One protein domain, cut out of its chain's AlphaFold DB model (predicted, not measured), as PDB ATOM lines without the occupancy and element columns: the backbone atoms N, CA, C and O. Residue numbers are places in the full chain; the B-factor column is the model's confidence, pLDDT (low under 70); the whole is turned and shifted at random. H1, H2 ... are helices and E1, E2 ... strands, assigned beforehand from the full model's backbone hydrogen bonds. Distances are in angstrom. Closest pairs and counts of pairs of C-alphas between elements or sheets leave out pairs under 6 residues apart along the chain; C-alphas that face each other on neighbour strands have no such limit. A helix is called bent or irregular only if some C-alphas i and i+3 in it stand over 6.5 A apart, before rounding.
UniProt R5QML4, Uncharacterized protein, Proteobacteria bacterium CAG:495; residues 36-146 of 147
ATOM      1  N   PHE A  36     -36.339  24.143  11.291       65.75
ATOM      2  CA  PHE A  36     -35.844  24.420   9.931       65.75
ATOM      3  C   PHE A  36     -35.339  23.165   9.193       65.75
ATOM      4  O   PHE A  36     -35.565  23.005   7.997       65.75
ATOM      5  N   ARG A  37     -34.706  22.232   9.918       69.19
ATOM      6  CA  ARG A  37     -34.238  20.946   9.377       69.19
ATOM      7  C   ARG A  37     -35.372  20.051   8.870       69.19
ATOM      8  O   ARG A  37     -35.222  19.434   7.823       69.19
ATOM      9  N   GLU A  38     -36.484  19.991   9.593       68.00
ATOM     10  CA  GLU A  38     -37.668  19.210   9.225       68.00
ATOM     11  C   GLU A  38     -38.391  19.849   8.034       68.00
ATOM     12  O   GLU A  38     -38.770  19.151   7.095       68.00
ATOM     13  N   LYS A  39     -38.467  21.186   7.999       67.50
ATOM     14  CA  LYS A  39     -38.990  21.933   6.849       67.50
ATOM     15  C   LYS A  39     -38.160  21.690   5.586       67.50
ATOM     16  O   LYS A  39     -38.713  21.317   4.558       67.50
ATOM     17  N   ALA A  40     -36.838  21.811   5.678       69.25
ATOM     18  CA  ALA A  40     -35.941  21.536   4.559       69.25
ATOM     19  C   ALA A  40     -36.014  20.066   4.105       69.25
ATOM     20  O   ALA A  40     -35.962  19.782   2.912       69.25
ATOM     21  N   ASN A  41     -36.152  19.116   5.038       76.44
ATOM     22  CA  ASN A  41     -36.321  17.698   4.714       76.44
ATOM     23  C   ASN A  41     -37.650  17.429   3.989       76.44
ATOM     24  O   ASN A  41     -37.669  16.661   3.027       76.44
ATOM     25  N   LEU A  42     -38.730  18.090   4.416       73.69
ATOM     26  CA  LEU A  42     -40.042  18.013   3.785       73.69
ATOM     27  C   LEU A  42     -40.054  18.629   2.390       73.69
ATOM     28  O   LEU A  42     -40.476  17.959   1.454       73.69
ATOM     29  N   GLU A  43     -39.516  19.834   2.220       73.38
ATOM     30  CA  GLU A  43     -39.373  20.463   0.901       73.38
ATOM     31  C   GLU A  43     -38.587  19.556  -0.057       73.38
ATOM     32  O   GLU A  43     -38.987  19.346  -1.203       73.38
ATOM     33  N   TYR A  44     -37.511  18.928   0.426       72.56
ATOM     34  CA  TYR A  44     -36.715  17.983  -0.359       72.56
ATOM     35  C   TYR A  44     -37.501  16.719  -0.734       72.56
ATOM     36  O   TYR A  44     -37.410  16.237  -1.862       72.56
ATOM     37  N   PHE A  45     -38.282  16.176   0.201       80.62
ATOM     38  CA  PHE A  45     -39.165  15.039  -0.043       80.62
ATOM     39  C   PHE A  45     -40.234  15.368  -1.095       80.62
ATOM     40  O   PHE A  45     -40.407  14.619  -2.055       80.62
ATOM     41  N   GLU A  46     -40.922  16.501  -0.948       76.75
ATOM     42  CA  GLU A  46     -41.984  16.922  -1.864       76.75
ATOM     43  C   GLU A  46     -41.455  17.169  -3.270       76.75
ATOM     44  O   GLU A  46     -42.091  16.783  -4.247       76.75
ATOM     45  N   THR A  47     -40.252  17.728  -3.362       71.19
ATOM     46  CA  THR A  47     -39.507  17.893  -4.610       71.19
ATOM     47  C   THR A  47     -39.318  16.550  -5.321       71.19
ATOM     48  O   THR A  47     -39.625  16.431  -6.509       71.19
ATOM     49  N   CYS A  48     -38.874  15.512  -4.598       72.50
ATOM     50  CA  CYS A  48     -38.698  14.165  -5.145       72.50
ATOM     51  C   CYS A  48     -40.028  13.535  -5.579       72.50
ATOM     52  O   CYS A  48     -40.094  12.958  -6.662       72.50
ATOM     53  N   VAL A  49     -41.088  13.669  -4.781       72.69
ATOM     54  CA  VAL A  49     -42.400  13.088  -5.107       72.69
ATOM     55  C   VAL A  49     -43.061  13.806  -6.284       72.69
ATOM     56  O   VAL A  49     -43.536  13.160  -7.212       72.69
ATOM     57  N   HIS A  50     -43.023  15.140  -6.318       69.75
ATOM     58  CA  HIS A  50     -43.566  15.924  -7.430       69.75
ATOM     59  C   HIS A  50     -42.895  15.556  -8.757       69.75
ATOM     60  O   HIS A  50     -43.550  15.479  -9.795       69.75
ATOM     61  N   SER A  51     -41.600  15.247  -8.702       63.78
ATOM     62  CA  SER A  51     -40.804  14.846  -9.856       63.78
ATOM     63  C   SER A  51     -41.311  13.575 -10.560       63.78
ATOM     64  O   SER A  51     -41.060  13.418 -11.755       63.78
ATOM     65  N   PHE A  52     -42.091  12.727  -9.874       65.25
ATOM     66  CA  PHE A  52     -42.745  11.562 -10.480       65.25
ATOM     67  C   PHE A  52     -43.784  11.943 -11.534       65.25
ATOM     68  O   PHE A  52     -43.935  11.241 -12.528       65.25
ATOM     69  N   ASN A  53     -44.461  13.075 -11.337       60.78
ATOM     70  CA  ASN A  53     -45.590  13.501 -12.165       60.78
ATOM     71  C   ASN A  53     -45.174  14.447 -13.297       60.78
ATOM     72  O   ASN A  53     -45.948  14.686 -14.219       60.78
ATOM     73  N   ILE A  54     -43.962  15.006 -13.229       59.97
ATOM     74  CA  ILE A  54     -43.485  16.023 -14.176       59.97
ATOM     75  C   ILE A  54     -42.183  15.628 -14.883       59.97
ATOM     76  O   ILE A  54     -41.558  16.488 -15.497       59.97
ATOM     77  N   TYR A  55     -41.763  14.355 -14.820       59.91
ATOM     78  CA  TYR A  55     -40.506  13.876 -15.417       59.91
ATOM     79  C   TYR A  55     -40.346  14.326 -16.878       59.91
ATOM     80  O   TYR A  55     -39.339  14.942 -17.229       59.91
ATOM     81  N   ASP A  56     -41.359  14.099 -17.715       58.72
ATOM     82  CA  ASP A  56     -41.294  14.453 -19.136       58.72
ATOM     83  C   ASP A  56     -41.222  15.976 -19.343       58.72
ATOM     84  O   ASP A  56     -40.432  16.466 -20.151       58.72
ATOM     85  N   ALA A  57     -41.952  16.753 -18.535       59.56
ATOM     86  CA  ALA A  57     -41.888  18.214 -18.557       59.56
ATOM     87  C   ALA A  57     -40.519  18.755 -18.091       59.56
ATOM     88  O   ALA A  57     -40.009  19.724 -18.661       59.56
ATOM     89  N   LEU A  58     -39.889  18.112 -17.101       60.00
ATOM     90  CA  LEU A  58     -38.549  18.450 -16.610       60.00
ATOM     91  C   LEU A  58     -37.473  18.157 -17.660       60.00
ATOM     92  O   LEU A  58     -36.584  18.981 -17.882       60.00
ATOM     93  N   VAL A  59     -37.567  17.020 -18.354       59.38
ATOM     94  CA  VAL A  59     -36.642  16.670 -19.442       59.38
ATOM     95  C   VAL A  59     -36.737  17.672 -20.597       59.38
ATOM     96  O   VAL A  59     -35.707  17.988 -21.201       59.38
ATOM     97  N   LEU A  60     -37.935  18.196 -20.879       56.16
ATOM     98  CA  LEU A  60     -38.185  19.184 -21.933       56.16
ATOM     99  C   LEU A  60     -37.722  20.605 -21.564       56.16
ATOM    100  O   LEU A  60     -37.214  21.320 -22.424       56.16
ATOM    101  N   ARG A  61     -37.832  21.023 -20.294       55.03
ATOM    102  CA  ARG A  61     -37.442  22.378 -19.835       55.03
ATOM    103  C   ARG A  61     -35.986  22.499 -19.358       55.03
ATOM    104  O   ARG A  61     -35.571  23.561 -18.900       55.03
ATOM    105  N   ARG A  62     -35.187  21.436 -19.502       57.91
ATOM    106  CA  ARG A  62     -33.833  21.297 -18.924       57.91
ATOM    107  C   ARG A  62     -32.810  22.367 -19.312       57.91
ATOM    108  O   ARG A  62     -31.879  22.592 -18.550       57.91
ATOM    109  N   ASN A  63     -32.961  23.015 -20.467       52.38
ATOM    110  CA  ASN A  63     -32.019  24.049 -20.912       52.38
ATOM    111  C   ASN A  63     -32.227  25.397 -20.188       52.38
ATOM    112  O   ASN A  63     -31.334  26.234 -20.235       52.38
ATOM    113  N   ASN A  64     -33.368  25.584 -19.505       54.59
ATOM    114  CA  ASN A  64     -33.777  26.860 -18.905       54.59
ATOM    115  C   ASN A  64     -34.003  26.787 -17.378       54.59
ATOM    116  O   ASN A  64     -34.558  27.723 -16.806       54.59
ATOM    117  N   MET A  65     -33.634  25.690 -16.702       52.25
ATOM    118  CA  MET A  65     -33.814  25.563 -15.245       52.25
ATOM    119  C   MET A  65     -32.612  26.127 -14.466       52.25
ATOM    120  O   MET A  65     -31.468  25.797 -14.770       52.25
ATOM    121  N   ASP A  66     -32.879  26.957 -13.447       49.00
ATOM    122  CA  ASP A  66     -31.863  27.555 -12.562       49.00
ATOM    123  C   ASP A  66     -31.105  26.458 -11.782       49.00
ATOM    124  O   ASP A  66     -31.701  25.582 -11.146       49.00
ATOM    125  N   VAL A  67     -29.770  26.530 -11.816       44.38
ATOM    126  CA  VAL A  67     -28.803  25.603 -11.196       44.38
ATOM    127  C   VAL A  67     -29.026  25.428  -9.686       44.38
ATOM    128  O   VAL A  67     -28.692  24.382  -9.131       44.38
ATOM    129  N   ARG A  68     -29.645  26.402  -9.007       45.22
ATOM    130  CA  ARG A  68     -29.968  26.297  -7.571       45.22
ATOM    131  C   ARG A  68     -31.203  25.451  -7.275       45.22
ATOM    132  O   ARG A  68     -31.237  24.785  -6.246       45.22
ATOM    133  N   PHE A  69     -32.166  25.408  -8.195       46.78
ATOM    134  CA  PHE A  69     -33.298  24.480  -8.124       46.78
ATOM    135  C   PHE A  69     -32.839  23.034  -8.368       46.78
ATOM    136  O   PHE A  69     -33.508  22.079  -8.007       46.78
ATOM    137  N   LEU A  70     -31.663  22.864  -8.971       51.09
ATOM    138  CA  LEU A  70     -31.188  21.629  -9.566       51.09
ATOM    139  C   LEU A  70     -30.417  20.702  -8.611       51.09
ATOM    140  O   LEU A  70     -30.184  19.579  -9.013       51.09
ATOM    141  N   SER A  71     -30.026  21.046  -7.380       55.72
ATOM    142  CA  SER A  71     -29.155  20.130  -6.599       55.72
ATOM    143  C   SER A  71     -29.807  18.760  -6.319       55.72
ATOM    144  O   SER A  71     -29.201  17.722  -6.570       55.72
ATOM    145  N   THR A  72     -31.081  18.743  -5.924       56.94
ATOM    146  CA  THR A  72     -31.885  17.522  -5.723       56.94
ATOM    147  C   THR A  72     -32.338  16.875  -7.026       56.94
ATOM    148  O   THR A  72     -32.272  15.653  -7.194       56.94
ATOM    149  N   TYR A  73     -32.817  17.701  -7.961       61.09
ATOM    150  CA  TYR A  73     -33.318  17.230  -9.248       61.09
ATOM    151  C   TYR A  73     -32.179  16.692 -10.126       61.09
ATOM    152  O   TYR A  73     -32.352  15.703 -10.816       61.09
ATOM    153  N   VAL A  74     -30.973  17.251 -10.089       60.47
ATOM    154  CA  VAL A  74     -29.835  16.780 -10.896       60.47
ATOM    155  C   VAL A  74     -29.462  15.366 -10.511       60.47
ATOM    156  O   VAL A  74     -29.317  14.539 -11.404       60.47
ATOM    157  N   GLU A  75     -29.344  15.067  -9.218       67.62
ATOM    158  CA  GLU A  75     -28.863  13.760  -8.758       67.62
ATOM    159  C   GLU A  75     -29.824  12.620  -9.106       67.62
ATOM    160  O   GLU A  75     -29.387  11.521  -9.455       67.62
ATOM    161  N   CYS A  76     -31.133  12.880  -9.070       74.62
ATOM    162  CA  CYS A  76     -32.126  11.878  -9.446       74.62
ATOM    163  C   CYS A  76     -32.299  11.787 -10.972       74.62
ATOM    164  O   CYS A  76     -32.610  10.717 -11.496       74.62
ATOM    165  N   PHE A  77     -32.065  12.869 -11.717       73.25
ATOM    166  CA  PHE A  77     -32.410  12.946 -13.140       73.25
ATOM    167  C   PHE A  77     -31.218  12.798 -14.084       73.25
ATOM    168  O   PHE A  77     -31.403  12.604 -15.284       73.25
ATOM    169  N   GLY A  78     -29.990  12.833 -13.574       76.31
ATOM    170  CA  GLY A  78     -28.800  12.668 -14.389       76.31
ATOM    171  C   GLY A  78     -27.509  12.920 -13.626       76.31
ATOM    172  O   GLY A  78     -27.403  12.728 -12.420       76.31
ATOM    173  N   ARG A  79     -26.475  13.298 -14.367       81.19
ATOM    174  CA  ARG A  79     -25.176  13.681 -13.805       81.19
ATOM    175  C   ARG A  79     -24.436  14.598 -14.754       81.19
ATOM    176  O   ARG A  79     -24.588  14.482 -15.967       81.19
ATOM    177  N   TYR A  80     -23.558  15.432 -14.221       76.38
ATOM    178  CA  TYR A  80     -22.620  16.177 -15.051       76.38
ATOM    179  C   TYR A  80     -21.425  15.301 -15.439       76.38
ATOM    180  O   TYR A  80     -20.822  14.625 -14.609       76.38
ATOM    181  N   ARG A  81     -21.070  15.308 -16.725       77.06
ATOM    182  CA  ARG A  81     -19.872  14.669 -17.275       77.06
ATOM    183  C   ARG A  81     -19.202  15.650 -18.232       77.06
ATOM    184  O   ARG A  81     -19.812  16.057 -19.214       77.06
ATOM    185  N   ARG A  82     -17.944  16.017 -17.955       82.12
ATOM    186  CA  ARG A  82     -17.162  16.979 -18.768       82.12
ATOM    187  C   ARG A  82     -17.909  18.307 -19.004       82.12
ATOM    188  O   ARG A  82     -18.023  18.762 -20.136       82.12
ATOM    189  N   GLY A  83     -18.497  18.873 -17.948       75.69
ATOM    190  CA  GLY A  83     -19.254  20.132 -18.020       75.69
ATOM    191  C   GLY A  83     -20.631  20.040 -18.690       75.69
ATOM    192  O   GLY A  83     -21.321  21.047 -18.776       75.69
ATOM    193  N   LYS A  84     -21.065  18.854 -19.142       73.25
ATOM    194  CA  LYS A  84     -22.384  18.640 -19.757       73.25
ATOM    195  C   LYS A  84     -23.258  17.752 -18.881       73.25
ATOM    196  O   LYS A  84     -22.792  16.726 -18.388       73.25
ATOM    197  N   PHE A  85     -24.524  18.113 -18.707       74.44
ATOM    198  CA  PHE A  85     -25.494  17.260 -18.027       74.44
ATOM    199  C   PHE A  85     -25.910  16.092 -18.933       74.44
ATOM    200  O   PHE A  85     -26.270  16.283 -20.093       74.44
ATOM    201  N   VAL A  86     -25.851  14.878 -18.397       76.94
ATOM    202  CA  VAL A  86     -26.267  13.638 -19.053       76.94
ATOM    203  C   VAL A  86     -27.464  13.086 -18.282       76.94
ATOM    204  O   VAL A  86     -27.271  12.641 -17.144       76.94
ATOM    205  N   PRO A  87     -28.680  13.104 -18.860       76.00
ATOM    206  CA  PRO A  87     -29.861  12.590 -18.183       76.00
ATOM    207  C   PRO A  87     -29.787  11.068 -18.028       76.00
ATOM    208  O   PRO A  87     -29.178  10.362 -18.839       76.00
ATOM    209  N   TYR A  88     -30.411  10.549 -16.978       81.31
ATOM    210  CA  TYR A  88     -30.681   9.123 -16.845       81.31
ATOM    211  C   TYR A  88     -31.919   8.726 -17.661       81.31
ATOM    212  O   TYR A  88     -32.645   9.570 -18.180       81.31
ATOM    213  N   SER A  89     -32.154   7.420 -17.806       82.06
ATOM    214  CA  SER A  89     -33.430   6.931 -18.334       82.06
ATOM    215  C   SER A  89     -34.554   7.193 -17.331       82.06
ATOM    216  O   SER A  89     -34.309   7.148 -16.124       82.06
ATOM    217  N   ASN A  90     -35.790   7.360 -17.819       76.94
ATOM    218  CA  ASN A  90     -36.975   7.590 -16.980       76.94
ATOM    219  C   ASN A  90     -37.056   6.562 -15.834       76.94
ATOM    220  O   ASN A  90     -37.033   6.916 -14.658       76.94
ATOM    221  N   LYS A  91     -36.953   5.269 -16.165       82.25
ATOM    222  CA  LYS A  91     -36.936   4.177 -15.178       82.25
ATOM    223  C   LYS A  91     -35.871   4.354 -14.087       82.25
ATOM    224  O   LYS A  91     -36.138   4.092 -12.915       82.25
ATOM    225  N   LYS A  92     -34.651   4.764 -14.454       85.94
ATOM    226  CA  LYS A  92     -33.568   4.975 -13.484       85.94
ATOM    227  C   LYS A  92     -33.845   6.201 -12.615       85.94
ATOM    228  O   LYS A  92     -33.623   6.130 -11.409       85.94
ATOM    229  N   SER A  93     -34.334   7.285 -13.203       80.69
ATOM    230  CA  SER A  93     -34.636   8.511 -12.471       80.69
ATOM    231  C   SER A  93     -35.770   8.351 -11.481       80.69
ATOM    232  O   SER A  93     -35.605   8.722 -10.324       80.69
ATOM    233  N   MET A  94     -36.861   7.708 -11.891       78.88
ATOM    234  CA  MET A  94     -37.983   7.396 -11.006       78.88
ATOM    235  C   MET A  94     -37.531   6.542  -9.823       78.88
ATOM    236  O   MET A  94     -37.851   6.848  -8.680       78.88
ATOM    237  N   LYS A  95     -36.698   5.521 -10.074       85.31
ATOM    238  CA  LYS A  95     -36.123   4.692  -9.006       85.31
ATOM    239  C   LYS A  95     -35.264   5.506  -8.031       85.31
ATOM    240  O   LYS A  95     -35.345   5.288  -6.827       85.31
ATOM    241  N   LEU A  96     -34.426   6.415  -8.531       86.19
ATOM    242  CA  LEU A  96     -33.571   7.251  -7.684       86.19
ATOM    243  C   LEU A  96     -34.383   8.262  -6.876       86.19
ATOM    244  O   LEU A  96     -34.196   8.337  -5.669       86.19
ATOM    245  N   ALA A  97     -35.315   8.974  -7.509       81.00
ATOM    246  CA  ALA A  97     -36.195   9.916  -6.828       81.00
ATOM    247  C   ALA A  97     -37.051   9.217  -5.757       81.00
ATOM    248  O   ALA A  97     -37.197   9.747  -4.658       81.00
ATOM    249  N   TRP A  98     -37.521   7.994  -6.022       85.62
ATOM    250  CA  TRP A  98     -38.221   7.163  -5.040       85.62
ATOM    251  C   TRP A  98     -37.346   6.800  -3.844       85.62
ATOM    252  O   TRP A  98     -37.722   7.041  -2.698       85.62
ATOM    253  N   ASN A  99     -36.145   6.282  -4.097       87.75
ATOM    254  CA  ASN A  99     -35.214   5.934  -3.029       87.75
ATOM    255  C   ASN A  99     -34.825   7.158  -2.192       87.75
ATOM    256  O   ASN A  99     -34.783   7.073  -0.967       87.75
ATOM    257  N   THR A 100     -34.576   8.299  -2.836       86.56
ATOM    258  CA  THR A 100     -34.260   9.547  -2.143       86.56
ATOM    259  C   THR A 100     -35.447  10.020  -1.310       86.56
ATOM    260  O   THR A 100     -35.243  10.386  -0.159       86.56
ATOM    261  N   ALA A 101     -36.682   9.955  -1.823       85.19
ATOM    262  CA  ALA A 101     -37.878  10.293  -1.053       85.19
ATOM    263  C   ALA A 101     -38.006   9.420   0.209       85.19
ATOM    264  O   ALA A 101     -38.181   9.952   1.303       85.19
ATOM    265  N   LEU A 102     -37.822   8.100   0.093       88.81
ATOM    266  CA  LEU A 102     -37.862   7.196   1.250       88.81
ATOM    267  C   LEU A 102     -36.743   7.481   2.261       88.81
ATOM    268  O   LEU A 102     -36.996   7.518   3.459       88.81
ATOM    269  N   GLN A 103     -35.533   7.808   1.805       89.88
ATOM    270  CA  GLN A 103     -34.466   8.240   2.715       89.88
ATOM    271  C   GLN A 103     -34.825   9.518   3.487       89.88
ATOM    272  O   GLN A 103     -34.323   9.719   4.590       89.88
ATOM    273  N   ARG A 104     -35.664  10.403   2.932       86.38
ATOM    274  CA  ARG A 104     -36.150  11.597   3.646       86.38
ATOM    275  C   ARG A 104     -37.191  11.246   4.704       86.38
ATOM    276  O   ARG A 104     -37.147  11.837   5.779       86.38
ATOM    277  N   VAL A 105     -38.041  10.250   4.448       88.00
ATOM    278  CA  VAL A 105     -38.963   9.679   5.449       88.00
ATOM    279  C   VAL A 105     -38.189   9.156   6.663       88.00
ATOM    280  O   VAL A 105     -38.579   9.405   7.802       88.00
ATOM    281  N   ASP A 106     -37.069   8.472   6.433       88.69
ATOM    282  CA  ASP A 106     -36.263   7.874   7.506       88.69
ATOM    283  C   ASP A 106     -35.417   8.903   8.282       88.69
ATOM    284  O   ASP A 106     -34.904   8.603   9.357       88.69
ATOM    285  N   ARG A 107     -35.259  10.124   7.754       86.75
ATOM    286  CA  ARG A 107     -34.487  11.209   8.392       86.75
ATOM    287  C   ARG A 107     -35.289  12.050   9.375       86.75
ATOM    288  O   ARG A 107     -34.679  12.801  10.135       86.75
ATOM    289  N   THR A 108     -36.615  11.975   9.331       81.25
ATOM    290  CA  THR A 108     -37.471  12.687  10.281       81.25
ATOM    291  C   THR A 108     -37.786  11.792  11.472       81.25
ATOM    292  O   THR A 108     -38.143  10.625  11.314       81.25
ATOM    293  N   ASN A 109     -37.661  12.356  12.672       79.62
ATOM    294  CA  ASN A 109     -38.111  11.711  13.909       79.62
ATOM    295  C   ASN A 109     -39.509  12.194  14.324       79.62
ATOM    296  O   ASN A 109     -40.039  11.736  15.334       79.62
ATOM    297  N   ASN A 110     -40.106  13.127  13.575       80.06
ATOM    298  CA  ASN A 110     -41.454  13.598  13.846       80.06
ATOM    299  C   ASN A 110     -42.467  12.591  13.263       80.06
ATOM    300  O   ASN A 110     -42.540  12.444  12.039       80.06
ATOM    301  N   PRO A 111     -43.269  11.907  14.101       79.50
ATOM    302  CA  PRO A 111     -44.160  10.843  13.641       79.50
ATOM    303  C   PRO A 111     -45.272  11.352  12.714       79.50
ATOM    304  O   PRO A 111     -45.673  10.634  11.801       79.50
ATOM    305  N   ILE A 112     -45.728  12.598  12.889       79.44
ATOM    306  CA  ILE A 112     -46.754  13.219  12.039       79.44
ATOM    307  C   ILE A 112     -46.178  13.504  10.650       79.44
ATOM    308  O   ILE A 112     -46.771  13.124   9.641       79.44
ATOM    309  N   ILE A 113     -44.989  14.114  10.588       78.19
ATOM    310  CA  ILE A 113     -44.299  14.391   9.317       78.19
ATOM    311  C   ILE A 113     -43.959  13.078   8.609       78.19
ATOM    312  O   ILE A 113     -44.191  12.943   7.408       78.19
ATOM    313  N   GLN A 114     -43.476  12.078   9.347       84.50
ATOM    314  CA  GLN A 114     -43.167  10.765   8.794       84.50
ATOM    315  C   GLN A 114     -44.413  10.072   8.220       84.50
ATOM    316  O   GLN A 114     -44.356   9.535   7.110       84.50
ATOM    317  N   ALA A 115     -45.543  10.099   8.938       82.00
ATOM    318  CA  ALA A 115     -46.812   9.549   8.464       82.00
ATOM    319  C   ALA A 115     -47.306  10.283   7.207       82.00
ATOM    320  O   ALA A 115     -47.636   9.633   6.215       82.00
ATOM    321  N   TYR A 116     -47.259  11.619   7.194       84.25
ATOM    322  CA  TYR A 116     -47.601  12.422   6.017       84.25
ATOM    323  C   TYR A 116     -46.756  12.057   4.793       84.25
ATOM    324  O   TYR A 116     -47.295  11.806   3.714       84.25
ATOM    325  N   MET A 117     -45.431  11.988   4.949       83.88
ATOM    326  CA  MET A 117     -44.533  11.645   3.849       83.88
ATOM    327  C   MET A 117     -44.804  10.229   3.322       83.88
ATOM    328  O   MET A 117     -44.867  10.022   2.111       83.88
ATOM    329  N   ARG A 118     -45.031   9.244   4.203       88.69
ATOM    330  CA  ARG A 118     -45.400   7.878   3.784       88.69
ATOM    331  C   ARG A 118     -46.713   7.865   3.011       88.69
ATOM    332  O   ARG A 118     -46.761   7.301   1.920       88.69
ATOM    333  N   TRP A 119     -47.748   8.519   3.536       88.31
ATOM    334  CA  TRP A 119     -49.039   8.629   2.863       88.31
ATOM    335  C   TRP A 119     -48.896   9.259   1.471       88.31
ATOM    336  O   TRP A 119     -49.357   8.692   0.480       88.31
ATOM    337  N   LYS A 120     -48.180  10.383   1.361       82.94
ATOM    338  CA  LYS A 120     -47.997  11.110   0.097       82.94
ATOM    339  C   LYS A 120     -47.161  10.339  -0.927       82.94
ATOM    340  O   LYS A 120     -47.484  10.372  -2.108       82.94
ATOM    341  N   ALA A 121     -46.110   9.639  -0.499       84.50
ATOM    342  CA  ALA A 121     -45.294   8.827  -1.400       84.50
ATOM    343  C   ALA A 121     -46.101   7.656  -1.972       84.50
ATOM    344  O   ALA A 121     -46.149   7.468  -3.186       84.50
ATOM    345  N   TYR A 122     -46.755   6.880  -1.104       85.88
ATOM    346  CA  TYR A 122     -47.436   5.656  -1.521       85.88
ATOM    347  C   TYR A 122     -48.767   5.918  -2.232       85.88
ATOM    348  O   TYR A 122     -49.088   5.186  -3.161       85.88
ATOM    349  N   SER A 123     -49.496   6.987  -1.896       82.50
ATOM    350  CA  SER A 123     -50.731   7.360  -2.612       82.50
ATOM    351  C   SER A 123     -50.507   7.771  -4.072       82.50
ATOM    352  O   SER A 123     -51.435   7.701  -4.871       82.50
ATOM    353  N   GLN A 124     -49.289   8.183  -4.438       75.62
ATOM    354  CA  GLN A 124     -48.940   8.579  -5.809       75.62
ATOM    355  C   GLN A 124     -48.331   7.447  -6.641       75.62
ATOM    356  O   GLN A 124     -48.032   7.632  -7.821       75.62
ATOM    357  N   LYS A 125     -48.114   6.272  -6.047       79.31
ATOM    358  CA  LYS A 125     -47.539   5.135  -6.760       79.31
ATOM    359  C   LYS A 125     -48.647   4.356  -7.464       79.31
ATOM    360  O   LYS A 125     -49.610   3.950  -6.827       79.31
ATOM    361  N   ALA A 126     -48.474   4.098  -8.761       75.31
ATOM    362  CA  ALA A 126     -49.454   3.352  -9.556       75.31
ATOM    363  C   ALA A 126     -49.665   1.908  -9.058       75.31
ATOM    364  O   ALA A 126     -50.785   1.413  -9.064       75.31
ATOM    365  N   GLU A 127     -48.594   1.249  -8.603       84.69
ATOM    366  CA  GLU A 127     -48.641  -0.121  -8.085       84.69
ATOM    367  C   GLU A 127     -47.889  -0.225  -6.758       84.69
ATOM    368  O   GLU A 127     -46.687   0.052  -6.676       84.69
ATOM    369  N   LEU A 128     -48.595  -0.655  -5.714       86.44
ATOM    370  CA  LEU A 128     -48.047  -0.870  -4.380       86.44
ATOM    371  C   LEU A 128     -47.816  -2.360  -4.137       86.44
ATOM    372  O   LEU A 128     -48.681  -3.196  -4.385       86.44
ATOM    373  N   SER A 129     -46.651  -2.700  -3.593       91.62
ATOM    374  CA  SER A 129     -46.435  -4.017  -2.994       91.62
ATOM    375  C   SER A 129     -47.253  -4.158  -1.700       91.62
ATOM    376  O   SER A 129     -47.577  -3.144  -1.073       91.62
ATOM    377  N   PRO A 130     -47.519  -5.385  -1.212       96.06
ATOM    378  CA  PRO A 130     -48.266  -5.588   0.034       96.06
ATOM    379  C   PRO A 130     -47.675  -4.838   1.237       96.06
ATOM    380  O   PRO A 130     -48.405  -4.304   2.070       96.06
ATOM    381  N   LYS A 131     -46.340  -4.738   1.308       94.12
ATOM    382  CA  LYS A 131     -45.644  -3.983   2.357       94.12
ATOM    383  C   LYS A 131     -45.927  -2.483   2.261       94.12
ATOM    384  O   LYS A 131     -46.181  -1.846   3.277       94.12
ATOM    385  N   GLU A 132     -45.881  -1.927   1.055       92.00
ATOM    386  CA  GLU A 132     -46.137  -0.502   0.820       92.00
ATOM    387  C   GLU A 132     -47.610  -0.156   1.056       92.00
ATOM    388  O   GLU A 132     -47.896   0.865   1.674       92.00
ATOM    389  N   GLN A 133     -48.530  -1.041   0.659       93.94
ATOM    390  CA  GLN A 133     -49.952  -0.901   0.961       93.94
ATOM    391  C   GLN A 133     -50.199  -0.873   2.473       93.94
ATOM    392  O   GLN A 133     -50.920  -0.009   2.965       93.94
ATOM    393  N   ASN A 134     -49.558  -1.766   3.233       96.25
ATOM    394  CA  ASN A 134     -49.659  -1.748   4.689       96.25
ATOM    395  C   ASN A 134     -49.099  -0.445   5.290       96.25
ATOM    396  O   ASN A 134     -49.721   0.140   6.172       96.25
ATOM    397  N   CYS A 135     -47.963   0.056   4.790       93.38
ATOM    398  CA  CYS A 135     -47.425   1.347   5.228       93.38
ATOM    399  C   CYS A 135     -48.370   2.519   4.920       93.38
ATOM    400  O   CYS A 135     -48.484   3.429   5.739       93.38
ATOM    401  N   LEU A 136     -49.041   2.506   3.763       91.75
ATOM    402  CA  LEU A 136     -50.043   3.508   3.403       91.75
ATOM    403  C   LEU A 136     -51.253   3.452   4.343       91.75
ATOM    404  O   LEU A 136     -51.678   4.495   4.835       91.75
ATOM    405  N   ASN A 137     -51.770   2.257   4.629       92.19
ATOM    406  CA  ASN A 137     -52.901   2.074   5.538       92.19
ATOM    407  C   ASN A 137     -52.555   2.585   6.945       92.19
ATOM    408  O   ASN A 137     -53.247   3.451   7.463       92.19
ATOM    409  N   GLN A 138     -51.413   2.167   7.502       93.25
ATOM    410  CA  GLN A 138     -50.948   2.627   8.817       93.25
ATOM    411  C   GLN A 138     -50.780   4.149   8.891       93.25
ATOM    412  O   GLN A 138     -51.149   4.767   9.887       93.25
ATOM    413  N   ALA A 139     -50.218   4.761   7.844       86.06
ATOM    414  CA  ALA A 139     -50.083   6.211   7.778       86.06
ATOM    415  C   ALA A 139     -51.451   6.906   7.700       86.06
ATOM    416  O   ALA A 139     -51.652   7.931   8.344       86.06
ATOM    417  N   THR A 140     -52.392   6.337   6.944       81.31
ATOM    418  CA  THR A 140     -53.759   6.855   6.799       81.31
ATOM    419  C   THR A 140     -54.513   6.788   8.124       81.31
ATOM    420  O   THR A 140     -55.064   7.796   8.557       81.31
ATOM    421  N   ASP A 141     -54.480   5.641   8.804       86.50
ATOM    422  CA  ASP A 141     -55.139   5.438  10.097       86.50
ATOM    423  C   ASP A 141     -54.571   6.377  11.164       86.50
ATOM    424  O   ASP A 141     -55.326   7.015  11.898       86.50
ATOM    425  N   PHE A 142     -53.240   6.519  11.212       84.19
ATOM    426  CA  PHE A 142     -52.580   7.446  12.128       84.19
ATOM    427  C   PHE A 142     -53.033   8.890  11.893       84.19
ATOM    428  O   PHE A 142     -53.409   9.567  12.844       84.19
ATOM    429  N   LEU A 143     -53.023   9.359  10.639       80.12
ATOM    430  CA  LEU A 143     -53.419  10.729  10.299       80.12
ATOM    431  C   LEU A 143     -54.910  10.983  10.555       80.12
ATOM    432  O   LEU A 143     -55.261  12.055  11.036       80.12
ATOM    433  N   ASN A 144     -55.774  10.003  10.281       74.69
ATOM    434  CA  ASN A 144     -57.206  10.097  10.572       74.69
ATOM    435  C   ASN A 144     -57.484  10.174  12.078       74.69
ATOM    436  O   ASN A 144     -58.402  10.875  12.479       74.69
ATOM    437  N   GLY A 145     -56.688   9.494  12.909       73.31
ATOM    438  CA  GLY A 145     -56.804   9.553  14.370       73.31
ATOM    439  C   GLY A 145     -56.355  10.876  15.005       73.31
ATOM    440  O   GLY A 145     -56.502  11.035  16.215       73.31
ATOM    441  N   LEU A 146     -55.791  11.809  14.224       71.00
ATOM    442  CA  LEU A 146     -55.446  13.165  14.674       71.00
ATOM    443  C   LEU A 146     -56.589  14.179  14.473       71.00
ATOM    444  O   LEU A 146     -56.472  15.303  14.964       71.00
TER     445      LEU A 146
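Overview. This is residues 36 to 146 of the 147 residues of an uncharacterized protein of Proteobacteria bacterium CAG:495 (UniProt R5QML4). H1 and H3 run side by side in opposite directions as the core; H4, staggered toward one end, joins them in a loose up-and-down bundle of three helices, each running against the one before it, and H5 crosses H4. At the other end lie short H2 and a small strand hairpin, E1 and E2, and H1 kinks by 93 degrees near residue 54. The 111 printed residues run H1 H2 E1 E2 H3 H4 H5, mostly helix, with one antiparallel sheet, E1 - E2. The whole is compact, radius of gyration of the C-alphas 15.2 A, and only just elongated, spanning 50 by 33 by 19 A.

Arrangement. E1, residues 78 to 81, and E2, residues 84 to 87, form an antiparallel hairpin; N 79 and O 86 are 3.0 A apart, within hydrogen-bond range. H2, residues 70 to 77, touches H3, residues 90 to 105, at a steep tilt of 56 degrees, closest at C-alphas Phe 77 and Ser 93, 5.0 A; H3 takes part with residues 93 to 100 alone. H1, residues 36 to 61, touches H3 at a shallow tilt of 11 degrees, opposite ways, closest at C-alphas Phe 45 and Ala 101, 5.0 A. H4, residues 111 to 123, touches residues 101 to 105 of H3 alone, closest at C-alphas Gln 114 and Val 105, 5.5 A. H5, residues 130 to 144, touches H4 at a steep tilt of 51 degrees, closest at C-alphas Ala 139 and Ala 115, 4.7 A. H1 and H5 are apart. Every O i to N i+4 pair is within hydrogen-bond range in H3, H4 and H5, against 18 of 22 in H1 and 2 of 4 in H2.

Along the chain. H1 starts at C-alpha 36 (-35.844, 24.420, 9.931), is 29.9 A long and irregular: C-alphas 53 and 56 are 8.2 A apart. H3 is 22.6 A long, H4 17.9 A, and H5 20.9 A, ending at C-alpha 144 (-57.206, 10.097, 10.572).

Size, cuts and confidence. The C-alphas farthest apart, Arg 82 and Gly 145, are 52.2 A apart. The printed part has no cut and no long link. Mean pLDDT of the printed part is 75.7; residues 36 to 40 and 50 to 75 are under 70.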